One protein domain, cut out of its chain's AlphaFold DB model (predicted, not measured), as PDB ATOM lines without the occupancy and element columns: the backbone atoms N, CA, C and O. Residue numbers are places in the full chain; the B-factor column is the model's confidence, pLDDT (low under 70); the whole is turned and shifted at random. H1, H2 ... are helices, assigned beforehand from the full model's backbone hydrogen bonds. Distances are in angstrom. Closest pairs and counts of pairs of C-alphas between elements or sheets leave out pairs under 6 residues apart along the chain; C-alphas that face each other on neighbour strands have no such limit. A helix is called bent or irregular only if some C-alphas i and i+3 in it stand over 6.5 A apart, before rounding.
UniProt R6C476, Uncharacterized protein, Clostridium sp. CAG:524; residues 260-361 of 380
ATOM      1  N   LEU A 260     133.227 169.263 233.468       85.69
ATOM      2  CA  LEU A 260     132.171 168.892 232.532       85.69
ATOM      3  C   LEU A 260     131.690 167.448 232.749       85.69
ATOM      4  O   LEU A 260     130.493 167.172 232.626       85.69
ATOM      5  N   GLU A 261     132.589 166.515 233.058       84.62
ATOM      6  CA  GLU A 261     132.231 165.135 233.399       84.62
ATOM      7  C   GLU A 261     131.423 165.059 234.696       84.62
ATOM      8  O   GLU A 261     130.402 164.364 234.737       84.62
ATOM      9  N   VAL A 262     131.807 165.827 235.720       82.50
ATOM     10  CA  VAL A 262     131.051 165.944 236.975       82.50
ATOM     11  C   VAL A 262     129.643 166.479 236.706       82.50
ATOM     12  O   VAL A 262     128.662 165.884 237.160       82.50
ATOM     13  N   GLN A 263     129.511 167.536 235.898       83.50
ATOM     14  CA  GLN A 263     128.207 168.084 235.514       83.50
ATOM     15  C   GLN A 263     127.355 167.071 234.737       83.50
ATOM     16  O   GLN A 263     126.183 166.866 235.059       83.50
ATOM     17  N   LYS A 264     127.927 166.377 233.743       86.75
ATOM     18  CA  LYS A 264     127.217 165.324 232.989       86.75
ATOM     19  C   LYS A 264     126.727 164.207 233.904       86.75
ATOM     20  O   LYS A 264     125.586 163.763 233.766       86.75
ATOM     21  N   LYS A 265     127.570 163.765 234.842       85.44
ATOM     22  CA  LYS A 265     127.221 162.726 235.814       85.44
ATOM     23  C   LYS A 265     126.066 163.177 236.707       85.44
ATOM     24  O   LYS A 265     125.108 162.428 236.872       85.44
ATOM     25  N   LYS A 266     126.101 164.415 237.204       86.69
ATOM     26  CA  LYS A 266     125.007 165.027 237.970       86.69
ATOM     27  C   LYS A 266     123.674 164.995 237.211       86.69
ATOM     28  O   LYS A 266     122.702 164.434 237.718       86.69
ATOM     29  N   TYR A 267     123.639 165.487 235.970       87.62
ATOM     30  CA  TYR A 267     122.421 165.463 235.147       87.62
ATOM     31  C   TYR A 267     121.911 164.044 234.869       87.62
ATOM     32  O   TYR A 267     120.702 163.802 234.877       87.62
ATOM     33  N   LEU A 268     122.819 163.090 234.640       90.19
ATOM     34  CA  LEU A 268     122.448 161.695 234.423       90.19
ATOM     35  C   LEU A 268     121.773 161.092 235.661       90.19
ATOM     36  O   LEU A 268     120.768 160.400 235.529       90.19
ATOM     37  N   LEU A 269     122.280 161.377 236.862       89.88
ATOM     38  CA  LEU A 269     121.704 160.871 238.110       89.88
ATOM     39  C   LEU A 269     120.348 161.495 238.422       89.88
ATOM     40  O   LEU A 269     119.418 160.774 238.784       89.88
ATOM     41  N   MET A 270     120.202 162.802 238.189       89.69
ATOM     42  CA  MET A 270     118.903 163.474 238.259       89.69
ATOM     43  C   MET A 270     117.879 162.779 237.360       89.69
ATOM     44  O   MET A 270     116.795 162.437 237.827       89.69
ATOM     45  N   LYS A 271     118.247 162.491 236.105       92.12
ATOM     46  CA  LYS A 271     117.387 161.784 235.149       92.12
ATOM     47  C   LYS A 271     117.071 160.352 235.591       92.12
ATOM     48  O   LYS A 271     115.911 159.955 235.545       92.12
ATOM     49  N   ASN A 272     118.073 159.585 236.022       91.19
ATOM     50  CA  ASN A 272     117.900 158.184 236.417       91.19
ATOM     51  C   ASN A 272     116.979 158.033 237.633       91.19
ATOM     52  O   ASN A 272     116.224 157.067 237.722       91.19
ATOM     53  N   GLY A 273     117.001 158.989 238.563       88.81
ATOM     54  CA  GLY A 273     116.090 158.952 239.701       88.81
ATOM     55  C   GLY A 273     114.620 159.149 239.336       88.81
ATOM     56  O   GLY A 273     113.750 158.616 240.019       88.81
ATOM     57  N   LEU A 274     114.312 159.795 238.205       91.62
ATOM     58  CA  LEU A 274     112.930 159.917 237.722       91.62
ATOM     59  C   LEU A 274     112.290 158.557 237.393       91.62
ATOM     60  O   LEU A 274     111.068 158.460 237.329       91.62
ATOM     61  N   GLU A 275     113.087 157.499 237.205       89.31
ATOM     62  CA  GLU A 275     112.584 156.134 237.006       89.31
ATOM     63  C   GLU A 275     112.067 155.485 238.298       89.31
ATOM     64  O   GLU A 275     111.318 154.509 238.240       89.31
ATOM     65  N   VAL A 276     112.507 155.972 239.462       88.06
ATOM     66  CA  VAL A 276     112.248 155.332 240.766       88.06
ATOM     67  C   VAL A 276     111.406 156.186 241.701       88.06
ATOM     68  O   VAL A 276     110.898 155.675 242.698       88.06
ATOM     69  N   VAL A 277     111.252 157.467 241.375       89.12
ATOM     70  CA  VAL A 277     110.503 158.456 242.146       89.12
ATOM     71  C   VAL A 277     109.088 158.599 241.576       89.12
ATOM     72  O   VAL A 277     108.873 158.559 240.364       89.12
ATOM     73  N   LYS A 278     108.094 158.779 242.452       88.69
ATOM     74  CA  LYS A 278     106.710 159.058 242.038       88.69
ATOM     75  C   LYS A 278     106.587 160.450 241.411       88.69
ATOM     76  O   LYS A 278     107.332 161.358 241.768       88.69
ATOM     77  N   LYS A 279     105.617 160.648 240.511       89.75
ATOM     78  CA  LYS A 279     105.468 161.904 239.746       89.75
ATOM     79  C   LYS A 279     105.358 163.143 240.639       89.75
ATOM     80  O   LYS A 279     105.946 164.171 240.335       89.75
ATOM     81  N   GLU A 280     104.648 163.027 241.752       91.62
ATOM     82  CA  GLU A 280     104.438 164.089 242.735       91.62
ATOM     83  C   GLU A 280     105.692 164.454 243.552       91.62
ATOM     84  O   GLU A 280     105.682 165.455 244.257       91.62
ATOM     85  N   LYS A 281     106.773 163.669 243.461       91.25
ATOM     86  CA  LYS A 281     108.036 163.867 244.193       91.25
ATOM     87  C   LYS A 281     109.209 164.275 243.296       91.25
ATOM     88  O   LYS A 281     110.343 164.317 243.763       91.25
ATOM     89  N   ILE A 282     108.953 164.575 242.022       91.44
ATOM     90  CA  ILE A 282     109.996 164.915 241.045       91.44
ATOM     91  C   ILE A 282     110.788 166.160 241.465       91.44
ATOM     92  O   ILE A 282     112.012 166.126 241.419       91.44
ATOM     93  N   GLU A 283     110.122 167.234 241.896       92.62
ATOM     94  CA  GLU A 283     110.806 168.472 242.309       92.62
ATOM     95  C   GLU A 283     111.706 168.239 243.532       92.62
ATOM     96  O   GLU A 283     112.885 168.584 243.503       92.62
ATOM     97  N   GLU A 284     111.192 167.541 244.552       92.56
ATOM     98  CA  GLU A 284     111.961 167.158 245.746       92.56
ATOM     99  C   GLU A 284     113.161 166.260 245.404       92.56
ATOM    100  O   GLU A 284     114.208 166.344 246.046       92.56
ATOM    101  N   TRP A 285     113.027 165.387 244.399       94.12
ATOM    102  CA  TRP A 285     114.129 164.556 243.920       94.12
ATOM    103  C   TRP A 285     115.217 165.379 243.239       94.12
ATOM    104  O   TRP A 285     116.399 165.156 243.502       94.12
ATOM    105  N   LEU A 286     114.833 166.313 242.366       92.25
ATOM    106  CA  LEU A 286     115.793 167.173 241.682       92.25
ATOM    107  C   LEU A 286     116.589 167.995 242.696       92.25
ATOM    108  O   LEU A 286     117.810 168.014 242.601       92.25
ATOM    109  N   GLU A 287     115.929 168.568 243.704       91.19
ATOM    110  CA  GLU A 287     116.589 169.291 244.798       91.19
ATOM    111  C   GLU A 287     117.518 168.378 245.618       91.19
ATOM    112  O   GLU A 287     118.672 168.720 245.875       91.19
ATOM    113  N   TYR A 288     117.061 167.177 245.993       91.31
ATOM    114  CA  TYR A 288     117.888 166.203 246.711       91.31
ATOM    115  C   TYR A 288     119.148 165.821 245.922       91.31
ATOM    116  O   TYR A 288     120.252 165.814 246.473       91.31
ATOM    117  N   ALA A 289     118.987 165.501 244.637       90.19
ATOM    118  CA  ALA A 289     120.087 165.114 243.769       90.19
ATOM    119  C   ALA A 289     121.046 166.285 243.519       90.19
ATOM    120  O   ALA A 289     122.255 166.062 243.474       90.19
ATOM    121  N   ASP A 290     120.536 167.514 243.395       87.94
ATOM    122  CA  ASP A 290     121.337 168.733 243.250       87.94
ATOM    123  C   ASP A 290     122.245 168.938 244.465       87.94
ATOM    124  O   ASP A 290     123.469 168.935 244.318       87.94
ATOM    125  N   ASN A 291     121.652 168.955 245.662       87.25
ATOM    126  CA  ASN A 291     122.348 169.157 246.933       87.25
ATOM    127  C   ASN A 291     123.376 168.049 247.220       87.25
ATOM    128  O   ASN A 291     124.495 168.313 247.653       87.25
ATOM    129  N   CYS A 292     123.036 166.790 246.935       85.25
ATOM    130  CA  CYS A 292     123.940 165.659 247.172       85.25
ATOM    131  C   CYS A 292     125.056 165.525 246.115       85.25
ATOM    132  O   CYS A 292     125.887 164.618 246.218       85.25
ATOM    133  N   THR A 293     125.074 166.386 245.091       80.69
ATOM    134  CA  THR A 293     126.109 166.424 244.041       80.69
ATOM    135  C   THR A 293     126.868 167.751 243.973       80.69
ATOM    136  O   THR A 293     127.657 167.948 243.048       80.69
ATOM    137  N   GLU A 294     126.661 168.656 244.934       72.81
ATOM    138  CA  GLU A 294     127.444 169.888 245.067       72.81
ATOM    139  C   GLU A 294     128.919 169.622 245.437       72.81
ATOM    140  O   GLU A 294     129.237 168.567 245.999       72.81
ATOM    141  N   PRO A 295     129.842 170.570 245.160       58.53
ATOM    142  CA  PRO A 295     131.250 170.451 245.537       58.53
ATOM    143  C   PRO A 295     131.413 170.207 247.048       58.53
ATOM    144  O   PRO A 295     131.180 171.095 247.861       58.53
ATOM    145  N   GLY A 296     131.807 168.986 247.423       55.38
ATOM    146  CA  GLY A 296     131.911 168.529 248.819       55.38
ATOM    147  C   GLY A 296     131.108 167.255 249.108       55.38
ATOM    148  O   GLY A 296     131.524 166.448 249.940       55.38
ATOM    149  N   TYR A 297     130.035 167.007 248.351       59.06
ATOM    150  CA  TYR A 297     129.243 165.775 248.388       59.06
ATOM    151  C   TYR A 297     129.498 164.922 247.138       59.06
ATOM    152  O   TYR A 297     129.848 165.414 246.067       59.06
ATOM    153  N   LYS A 298     129.400 163.595 247.274       74.75
ATOM    154  CA  LYS A 298     129.791 162.658 246.208       74.75
ATOM    155  C   LYS A 298     128.575 162.202 245.413       74.75
ATOM    156  O   LYS A 298     127.624 161.689 245.993       74.75
ATOM    157  N   ALA A 299     128.685 162.208 244.081       84.00
ATOM    158  CA  ALA A 299     127.716 161.592 243.161       84.00
ATOM    159  C   ALA A 299     127.343 160.139 243.531       84.00
ATOM    160  O   ALA A 299     126.225 159.693 243.283       84.00
ATOM    161  N   THR A 300     128.255 159.432 244.200       88.38
ATOM    162  CA  THR A 300     128.046 158.094 244.766       88.38
ATOM    163  C   THR A 300     126.888 158.023 245.772       88.38
ATOM    164  O   THR A 300     126.272 156.967 245.900       88.38
ATOM    165  N   ILE A 301     126.558 159.120 246.465       91.38
ATOM    166  CA  ILE A 301     125.406 159.214 247.378       91.38
ATOM    167  C   ILE A 301     124.113 159.046 246.579       91.38
ATOM    168  O   ILE A 301     123.327 158.149 246.868       91.38
ATOM    169  N   VAL A 302     123.927 159.847 245.527       92.38
ATOM    170  CA  VAL A 302     122.723 159.791 244.683       92.38
ATOM    171  C   VAL A 302     122.645 158.464 243.925       92.38
ATOM    172  O   VAL A 302     121.581 157.854 243.886       92.38
ATOM    173  N   GLU A 303     123.767 157.959 243.399       92.88
ATOM    174  CA  GLU A 303     123.845 156.616 242.792       92.88
ATOM    175  C   GLU A 303     123.355 155.530 243.750       92.88
ATOM    176  O   GLU A 303     122.507 154.707 243.403       92.88
ATOM    177  N   THR A 304     123.863 155.550 244.981       93.50
ATOM    178  CA  THR A 304     123.500 154.556 245.991       93.50
ATOM    179  C   THR A 304     122.051 154.717 246.429       93.50
ATOM    180  O   THR A 304     121.357 153.715 246.563       93.50
ATOM    181  N   ALA A 305     121.548 155.945 246.572       94.50
ATOM    182  CA  ALA A 305     120.143 156.187 246.874       94.50
ATOM    183  C   ALA A 305     119.219 155.595 245.800       94.50
ATOM    184  O   ALA A 305     118.298 154.858 246.148       94.50
ATOM    185  N   ILE A 306     119.491 155.829 244.508       95.19
ATOM    186  CA  ILE A 306     118.699 155.259 243.402       95.19
ATOM    187  C   ILE A 306     118.680 153.729 243.484       95.19
ATOM    188  O   ILE A 306     117.606 153.122 243.450       95.19
ATOM    189  N   ASP A 307     119.852 153.105 243.614       95.06
ATOM    190  CA  ASP A 307     119.972 151.646 243.684       95.06
ATOM    191  C   ASP A 307     119.215 151.077 244.888       95.06
ATOM    192  O   ASP A 307     118.472 150.100 244.763       95.06
ATOM    193  N   MET A 308     119.368 151.698 246.059       95.94
ATOM    194  CA  MET A 308     118.739 151.217 247.283       95.94
ATOM    195  C   MET A 308     117.224 151.430 247.262       95.94
ATOM    196  O   MET A 308     116.495 150.541 247.695       95.94
ATOM    197  N   ILE A 309     116.719 152.528 246.687       95.81
ATOM    198  CA  ILE A 309     115.276 152.723 246.461       95.81
ATOM    199  C   ILE A 309     114.719 151.587 245.590       95.81
ATOM    200  O   ILE A 309     113.685 151.007 245.936       95.81
ATOM    201  N   LYS A 310     115.411 151.219 244.494       94.81
ATOM    202  CA  LYS A 310     115.008 150.092 243.626       94.81
ATOM    203  C   LYS A 310     114.929 148.792 244.424       94.81
ATOM    204  O   LYS A 310     113.934 148.077 244.326       94.81
ATOM    205  N   GLU A 311     115.946 148.486 245.222       95.75
ATOM    206  CA  GLU A 311     116.009 147.242 245.993       95.75
ATOM    207  C   GLU A 311     114.988 147.186 247.136       95.75
ATOM    208  O   GLU A 311     114.320 146.167 247.323       95.75
ATOM    209  N   VAL A 312     114.791 148.288 247.859       94.81
ATOM    210  CA  VAL A 312     113.758 148.388 248.899       94.81
ATOM    211  C   VAL A 312     112.367 148.170 248.299       94.81
ATOM    212  O   VAL A 312     111.571 147.401 248.850       94.81
ATOM    213  N   ASN A 313     112.088 148.778 247.141       92.50
ATOM    214  CA  ASN A 313     110.816 148.624 246.433       92.50
ATOM    215  C   ASN A 313     110.580 147.184 245.937       92.50
ATOM    216  O   ASN A 313     109.430 146.764 245.849       92.50
ATOM    217  N   LYS A 314     111.640 146.409 245.664       93.50
ATOM    218  CA  LYS A 314     111.559 144.973 245.322       93.50
ATOM    219  C   LYS A 314     111.343 144.056 246.531       93.50
ATOM    220  O   LYS A 314     111.167 142.855 246.355       93.50
ATOM    221  N   GLY A 315     111.369 144.594 247.751       92.31
ATOM    222  CA  GLY A 315     111.185 143.812 248.973       92.31
ATOM    223  C   GLY A 315     112.481 143.347 249.640       92.31
ATOM    224  O   GLY A 315     112.414 142.560 250.585       92.31
ATOM    225  N   THR A 316     113.653 143.830 249.210       94.81
ATOM    226  CA  THR A 316     114.930 143.505 249.861       94.81
ATOM    227  C   THR A 316     114.913 143.922 251.341       94.81
ATOM    228  O   THR A 316     114.386 144.973 251.711       94.81
ATOM    229  N   SER A 317     115.469 143.081 252.223       95.44
ATOM    230  CA  SER A 317     115.490 143.335 253.671       95.44
ATOM    231  C   SER A 317     116.328 144.567 254.023       95.44
ATOM    232  O   SER A 317     117.451 144.688 253.531       95.44
ATOM    233  N   PHE A 318     115.864 145.403 254.957       95.44
ATOM    234  CA  PHE A 318     116.554 146.647 255.330       95.44
ATOM    235  C   PHE A 318     117.975 146.439 255.867       95.44
ATOM    236  O   PHE A 318     118.859 147.213 255.531       95.44
ATOM    237  N   ARG A 319     118.242 145.332 256.574       93.25
ATOM    238  CA  ARG A 319     119.608 144.967 256.992       93.25
ATOM    239  C   ARG A 319     120.571 144.774 255.823       93.25
ATOM    240  O   ARG A 319     121.743 145.102 255.927       93.25
ATOM    241  N   LYS A 320     120.087 144.236 254.704       94.12
ATOM    242  CA  LYS A 320     120.905 144.053 253.499       94.12
ATOM    243  C   LYS A 320     121.155 145.383 252.783       94.12
ATOM    244  O   LYS A 320     122.220 145.549 252.209       94.12
ATOM    245  N   ILE A 321     120.192 146.303 252.836       95.50
ATOM    246  CA  ILE A 321     120.327 147.666 252.304       95.50
ATOM    247  C   ILE A 321     121.391 148.435 253.091       95.50
ATOM    248  O   ILE A 321     122.322 148.964 252.503       95.50
ATOM    249  N   ASP A 322     121.289 148.417 254.416       92.75
ATOM    250  CA  ASP A 322     122.227 149.037 255.355       92.75
ATOM    251  C   ASP A 322     123.677 148.563 255.137       92.75
ATOM    252  O   ASP A 322     124.564 149.358 254.832       92.75
ATOM    253  N   LEU A 323     123.889 147.240 255.117       92.81
ATOM    254  CA  LEU A 323     125.200 146.645 254.836       92.81
ATOM    255  C   LEU A 323     125.749 147.011 253.448       92.81
ATOM    256  O   LEU A 323     126.961 147.090 253.269       92.81
ATOM    257  N   GLU A 324     124.889 147.209 252.446       94.12
ATOM    258  CA  GLU A 324     125.323 147.605 251.103       94.12
ATOM    259  C   GLU A 324     125.742 149.081 251.046       94.12
ATOM    260  O   GLU A 324     126.695 149.410 250.338       94.12
ATOM    261  N   ILE A 325     125.088 149.960 251.815       92.38
ATOM    262  CA  ILE A 325     125.492 151.366 251.968       92.38
ATOM    263  C   ILE A 325     126.891 151.434 252.597       92.38
ATOM    264  O   ILE A 325     127.782 152.082 252.043       92.38
ATOM    265  N   GLU A 326     127.116 150.689 253.683       90.19
ATOM    266  CA  GLU A 326     128.433 150.587 254.325       90.19
ATOM    267  C   GLU A 326     129.486 149.978 253.391       90.19
ATOM    268  O   GLU A 326     130.603 150.489 253.296       90.19
ATOM    269  N   ARG A 327     129.136 148.920 252.638       92.25
ATOM    270  CA  ARG A 327     130.044 148.274 251.672       92.25
ATOM    271  C   ARG A 327     130.529 149.240 250.592       92.25
ATOM    272  O   ARG A 327     131.647 149.095 250.100       92.25
ATOM    273  N   ARG A 328     129.715 150.234 250.229       90.81
ATOM    274  CA  ARG A 328     130.084 151.305 249.288       90.81
ATOM    275  C   ARG A 328     130.928 152.415 249.930       90.81
ATOM    276  O   ARG A 328     131.226 153.409 249.272       90.81
ATOM    277  N   GLY A 329     131.339 152.241 251.187       88.44
ATOM    278  CA  GLY A 329     132.176 153.182 251.928       88.44
ATOM    279  C   GLY A 329     131.435 154.447 252.359       88.44
ATOM    280  O   GLY A 329     132.074 155.463 252.625       88.44
ATOM    281  N   LEU A 330     130.099 154.415 252.385       88.56
ATOM    282  CA  LEU A 330     129.282 155.522 252.869       88.56
ATOM    283  C   LEU A 330     128.989 155.293 254.354       88.56
ATOM    284  O   LEU A 330     128.324 154.330 254.719       88.56
ATOM    285  N   THR A 331     129.484 156.188 255.207       86.81
ATOM    286  CA  THR A 331     129.313 156.146 256.670       86.81
ATOM    287  C   THR A 331     129.041 157.548 257.205       86.81
ATOM    288  O   THR A 331     129.484 158.518 256.593       86.81
ATOM    289  N   GLY A 332     128.378 157.680 258.356       87.06
ATOM    290  CA  GLY A 332     128.081 158.989 258.950       87.06
ATOM    291  C   GLY A 332     127.125 159.812 258.081       87.06
ATOM    292  O   GLY A 332     126.111 159.297 257.616       87.06
ATOM    293  N   GLU A 333     127.448 161.083 257.841       86.75
ATOM    294  CA  GLU A 333     126.604 162.010 257.072       86.75
ATOM    295  C   GLU A 333     126.261 161.515 255.645       86.75
ATOM    296  O   GLU A 333     125.072 161.473 255.320       86.75
ATOM    297  N   PRO A 334     127.210 161.028 254.816       89.06
ATOM    298  CA  PRO A 334     126.885 160.409 253.527       89.06
ATOM    299  C   PRO A 334     125.885 159.246 253.601       89.06
ATOM    300  O   PRO A 334     125.018 159.134 252.734       89.06
ATOM    301  N   ALA A 335     125.976 158.386 254.623       90.94
ATOM    302  CA  ALA A 335     125.030 157.282 254.807       90.94
ATOM    303  C   ALA A 335     123.636 157.800 255.191       90.94
ATOM    304  O   ALA A 335     122.634 157.346 254.638       90.94
ATOM    305  N   SER A 336     123.573 158.806 256.067       90.44
ATOM    306  CA  SER A 336     122.325 159.479 256.446       90.44
ATOM    307  C   SER A 336     121.636 160.148 255.256       90.44
ATOM    308  O   SER A 336     120.413 160.089 255.146       90.44
ATOM    309  N   LEU A 337     122.394 160.731 254.321       91.75
ATOM    310  CA  LEU A 337     121.837 161.308 253.094       91.75
ATOM    311  C   LEU A 337     121.254 160.239 252.163       91.75
ATOM    312  O   LEU A 337     120.191 160.458 251.580       91.75
ATOM    313  N   VAL A 338     121.888 159.067 252.046       93.88
ATOM    314  CA  VAL A 338     121.298 157.926 251.321       93.88
ATOM    315  C   VAL A 338     120.016 157.455 252.005       93.88
ATOM    316  O   VAL A 338     119.001 157.257 251.337       93.88
ATOM    317  N   ALA A 339     120.034 157.317 253.333       93.19
ATOM    318  CA  ALA A 339     118.872 156.905 254.113       93.19
ATOM    319  C   ALA A 339     117.692 157.875 253.956       93.19
ATOM    320  O   ALA A 339     116.561 157.427 253.761       93.19
ATOM    321  N   LEU A 340     117.957 159.186 253.941       92.50
ATOM    322  CA  LEU A 340     116.962 160.224 253.663       92.50
ATOM    323  C   LEU A 340     116.355 160.076 252.260       92.50
ATOM    324  O   LEU A 340     115.145 160.230 252.090       92.50
ATOM    325  N   GLY A 341     117.176 159.751 251.257       93.19
ATOM    326  CA  GLY A 341     116.699 159.458 249.906       93.19
ATOM    327  C   GLY A 341     115.751 158.254 249.883       93.19
ATOM    328  O   GLY A 341     114.661 158.326 249.317       93.19
ATOM    329  N   ILE A 342     116.113 157.159 250.559       95.44
ATOM    330  CA  ILE A 342     115.252 155.970 250.669       95.44
ATOM    331  C   ILE A 342     113.942 156.314 251.386       95.44
ATOM    332  O   ILE A 342     112.872 155.958 250.896       95.44
ATOM    333  N   GLU A 343     114.015 157.024 252.514       94.31
ATOM    334  CA  GLU A 343     112.849 157.467 253.282       94.31
ATOM    335  C   GLU A 343     111.870 158.265 252.416       94.31
ATOM    336  O   GLU A 343     110.675 157.970 252.406       94.31
ATOM    337  N   LYS A 344     112.366 159.275 251.696       91.75
ATOM    338  CA  LYS A 344     111.514 160.207 250.951       91.75
ATOM    339  C   LYS A 344     110.930 159.611 249.675       91.75
ATOM    340  O   LYS A 344     109.827 159.993 249.280       91.75
ATOM    341  N   PHE A 345     111.663 158.716 249.014       94.94
ATOM    342  CA  PHE A 345     111.364 158.339 247.630       94.94
ATOM    343  C   PHE A 345     110.983 156.863 247.433       94.94
ATOM    344  O   PHE A 345     110.450 156.515 246.380       94.94
ATOM    345  N   SER A 346     111.196 155.984 248.418       93.75
ATOM    346  CA  SER A 346     110.757 154.583 248.339       93.75
ATOM    347  C   SER A 346     109.288 154.399 248.739       93.75
ATOM    348  O   SER A 346     108.785 155.037 249.660       93.75
ATOM    349  N   ASN A 347     108.615 153.416 248.131       91.12
ATOM    350  CA  ASN A 347     107.276 152.976 248.542       91.12
ATOM    351  C   ASN A 347     107.235 152.434 249.977       91.12
ATOM    352  O   ASN A 347     106.179 152.449 250.601       91.12
ATOM    353  N   ARG A 348     108.372 151.950 250.491       93.31
ATOM    354  CA  ARG A 348     108.528 151.457 251.866       93.31
ATOM    355  C   ARG A 348     109.418 152.384 252.699       93.31
ATOM    356  O   ARG A 348     110.025 151.946 253.674       93.31
ATOM    357  N   GLY A 349     109.503 153.660 252.313       91.69
ATOM    358  CA  GLY A 349     110.368 154.652 252.949       91.69
ATOM    359  C   GLY A 349     110.098 154.832 254.445       91.69
ATOM    360  O   GLY A 349     111.034 154.818 255.240       91.69
ATOM    361  N   GLU A 350     108.831 154.883 254.869       92.62
ATOM    362  CA  GLU A 350     108.471 154.999 256.294       92.62
ATOM    363  C   GLU A 350     108.861 153.763 257.122       92.62
ATOM    364  O   GLU A 350     109.278 153.877 258.278       92.62
ATOM    365  N   GLU A 351     108.733 152.563 256.546       94.12
ATOM    366  CA  GLU A 351     109.179 151.325 257.193       94.12
ATOM    367  C   GLU A 351     110.702 151.307 257.342       94.12
ATOM    368  O   GLU A 351     111.217 150.935 258.402       94.12
ATOM    369  N   PHE A 352     111.415 151.739 256.296       93.69
ATOM    370  CA  PHE A 352     112.866 151.857 256.314       93.69
ATOM    371  C   PHE A 352     113.323 152.881 257.356       93.69
ATOM    372  O   PHE A 352     114.199 152.567 258.156       93.69
ATOM    373  N   LYS A 353     112.670 154.046 257.445       92.56
ATOM    374  CA  LYS A 353     112.946 155.058 258.474       92.56
ATOM    375  C   LYS A 353     112.841 154.484 259.883       92.56
ATOM    376  O   LYS A 353     113.750 154.650 260.684       92.56
ATOM    377  N   LYS A 354     111.768 153.741 260.185       92.62
ATOM    378  CA  LYS A 354     111.598 153.081 261.496       92.62
ATOM    379  C   LYS A 354     112.701 152.065 261.791       92.62
ATOM    380  O   LYS A 354     113.009 151.812 262.953       92.62
ATOM    381  N   TYR A 355     113.241 151.397 260.773       93.06
ATOM    382  CA  TYR A 355     114.408 150.529 260.930       93.06
ATOM    383  C   TYR A 355     115.679 151.345 261.192       93.06
ATOM    384  O   TYR A 355     116.362 151.074 262.175       93.06
ATOM    385  N   TRP A 356     115.944 152.358 260.368       90.94
ATOM    386  CA  TRP A 356     117.136 153.200 260.443       90.94
ATOM    387  C   TRP A 356     117.230 153.943 261.780       90.94
ATOM    388  O   TRP A 356     118.247 153.873 262.463       90.94
ATOM    389  N   ASP A 357     116.126 154.557 262.214       89.25
ATOM    390  CA  ASP A 357     116.019 155.243 263.501       89.25
ATOM    391  C   ASP A 357     116.319 154.301 264.675       89.25
ATOM    392  O   ASP A 357     117.002 154.691 265.612       89.25
ATOM    393  N   ARG A 358     115.873 153.038 264.632       88.56
ATOM    394  CA  ARG A 358     116.150 152.071 265.711       88.56
ATOM    395  C   ARG A 358     117.628 151.718 265.852       88.56
ATOM    396  O   ARG A 358     118.033 151.312 266.935       88.56
ATOM    397  N   LEU A 359     118.397 151.806 264.772       84.56
ATOM    398  CA  LEU A 359     119.820 151.472 264.778       84.56
ATOM    399  C   LEU A 359     120.703 152.683 265.052       84.56
ATOM    400  O   LEU A 359     121.720 152.546 265.725       84.56
ATOM    401  N   TYR A 360     120.310 153.849 264.538       82.25
ATOM    402  CA  TYR A 360     121.199 155.004 264.450       82.25
ATOM    403  C   TYR A 360     120.691 156.256 265.172       82.25
ATOM    404  O   TYR A 360     121.471 157.196 265.333       82.25
ATOM    405  N   LYS A 361     119.443 156.302 265.672       69.81
ATOM    406  CA  LYS A 361     119.082 157.354 266.635       69.81
ATOM    407  C   LYS A 361     119.667 157.021 267.999       69.81
ATOM    408  O   LYS A 361     119.202 156.126 268.697       69.81
TER     409      LYS A 361
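Overview. This is residues 260 to 361 of the 380 residues of an uncharacterized protein of Clostridium sp. CAG:524 (UniProt R6C476). Six helices lie in two rows of three, stacked as two layers: H1, H3 and H4 side by side in one, H2, H5 and H6 in the other, with the firmest contact between the layers where H3 crosses H5. The chain zigzags through this slab, and H1 to H5 form an up-and-down bundle, each helix running against the one before it in the chain. The printed part has 102 residues with six named helices, H1 to H6 in that order, and no named strand; the class is all helix. It is compact, with a radius of gyration of the C-alphas of 12.8 A and spans of 39 by 29 by 20 A.

Along the chain. Find C-alpha 260 at (132.171, 168.892, 232.532); from there H1 runs over residues 260 to 273, 20.2 A. H2 follows at residues 279 to 291, 19.7 A; it is irregular, with C-alphas 280 and 283 lying 7.7 A apart. Look for H3, the longest helix, from C-alpha 299 at (127.716, 161.592, 243.161) to residue 313, 21.6 A. H4 takes residues 318 to 327, 14.1 A, and H5 residues 333 to 345, 18.3 A. H6 covers residues 349 to 360, 15.8 A, and ends at C-alpha 360, (121.199, 155.004, 264.450).

Arrangement. Begin at the hub, H5, which touches H2, H3, H4 and H6. It touches H3 at a steep tilt of 42 degrees, the same way; the closest C-alphas, of Ala 305 and Val 338, are 4.9 A apart. With residues 339 to 343 alone it touches H6, its hairpin partner, closest at the C-alphas of Glu 343 and Gly 349, 3.8 A. H5 and H2 only just touch, with 3 pairs of C-alphas within 8 A, through residues 341 to 345 of H5 alone; the closest are those of Lys 281 and Phe 345, 7.3 A. Outward, H3 touches H1 at a shallow tilt of 15 degrees, the same way, with the C-alphas of Gly 273 and Ile 306 closest at 5.8 A. H3 and H4 form a hairpin at a shallow tilt of 21 degrees, closest at the C-alphas of Met 308 and Ile 321, 6.4 A. H1 and H6 are apart. In H1, H3, H4 and H5 every O i to N i+4 pair is within hydrogen-bond range; in H2 7 of 9 are, in H6 7 of 8.

Size, cuts and confidence. The two C-alphas farthest apart are those of Leu 260 and Arg 358, 40.5 A. The printed part has no cut and no long link. Mean pLDDT of the printed part is 89.4; look at residues 295 to 297 and residue 361 for values under 70.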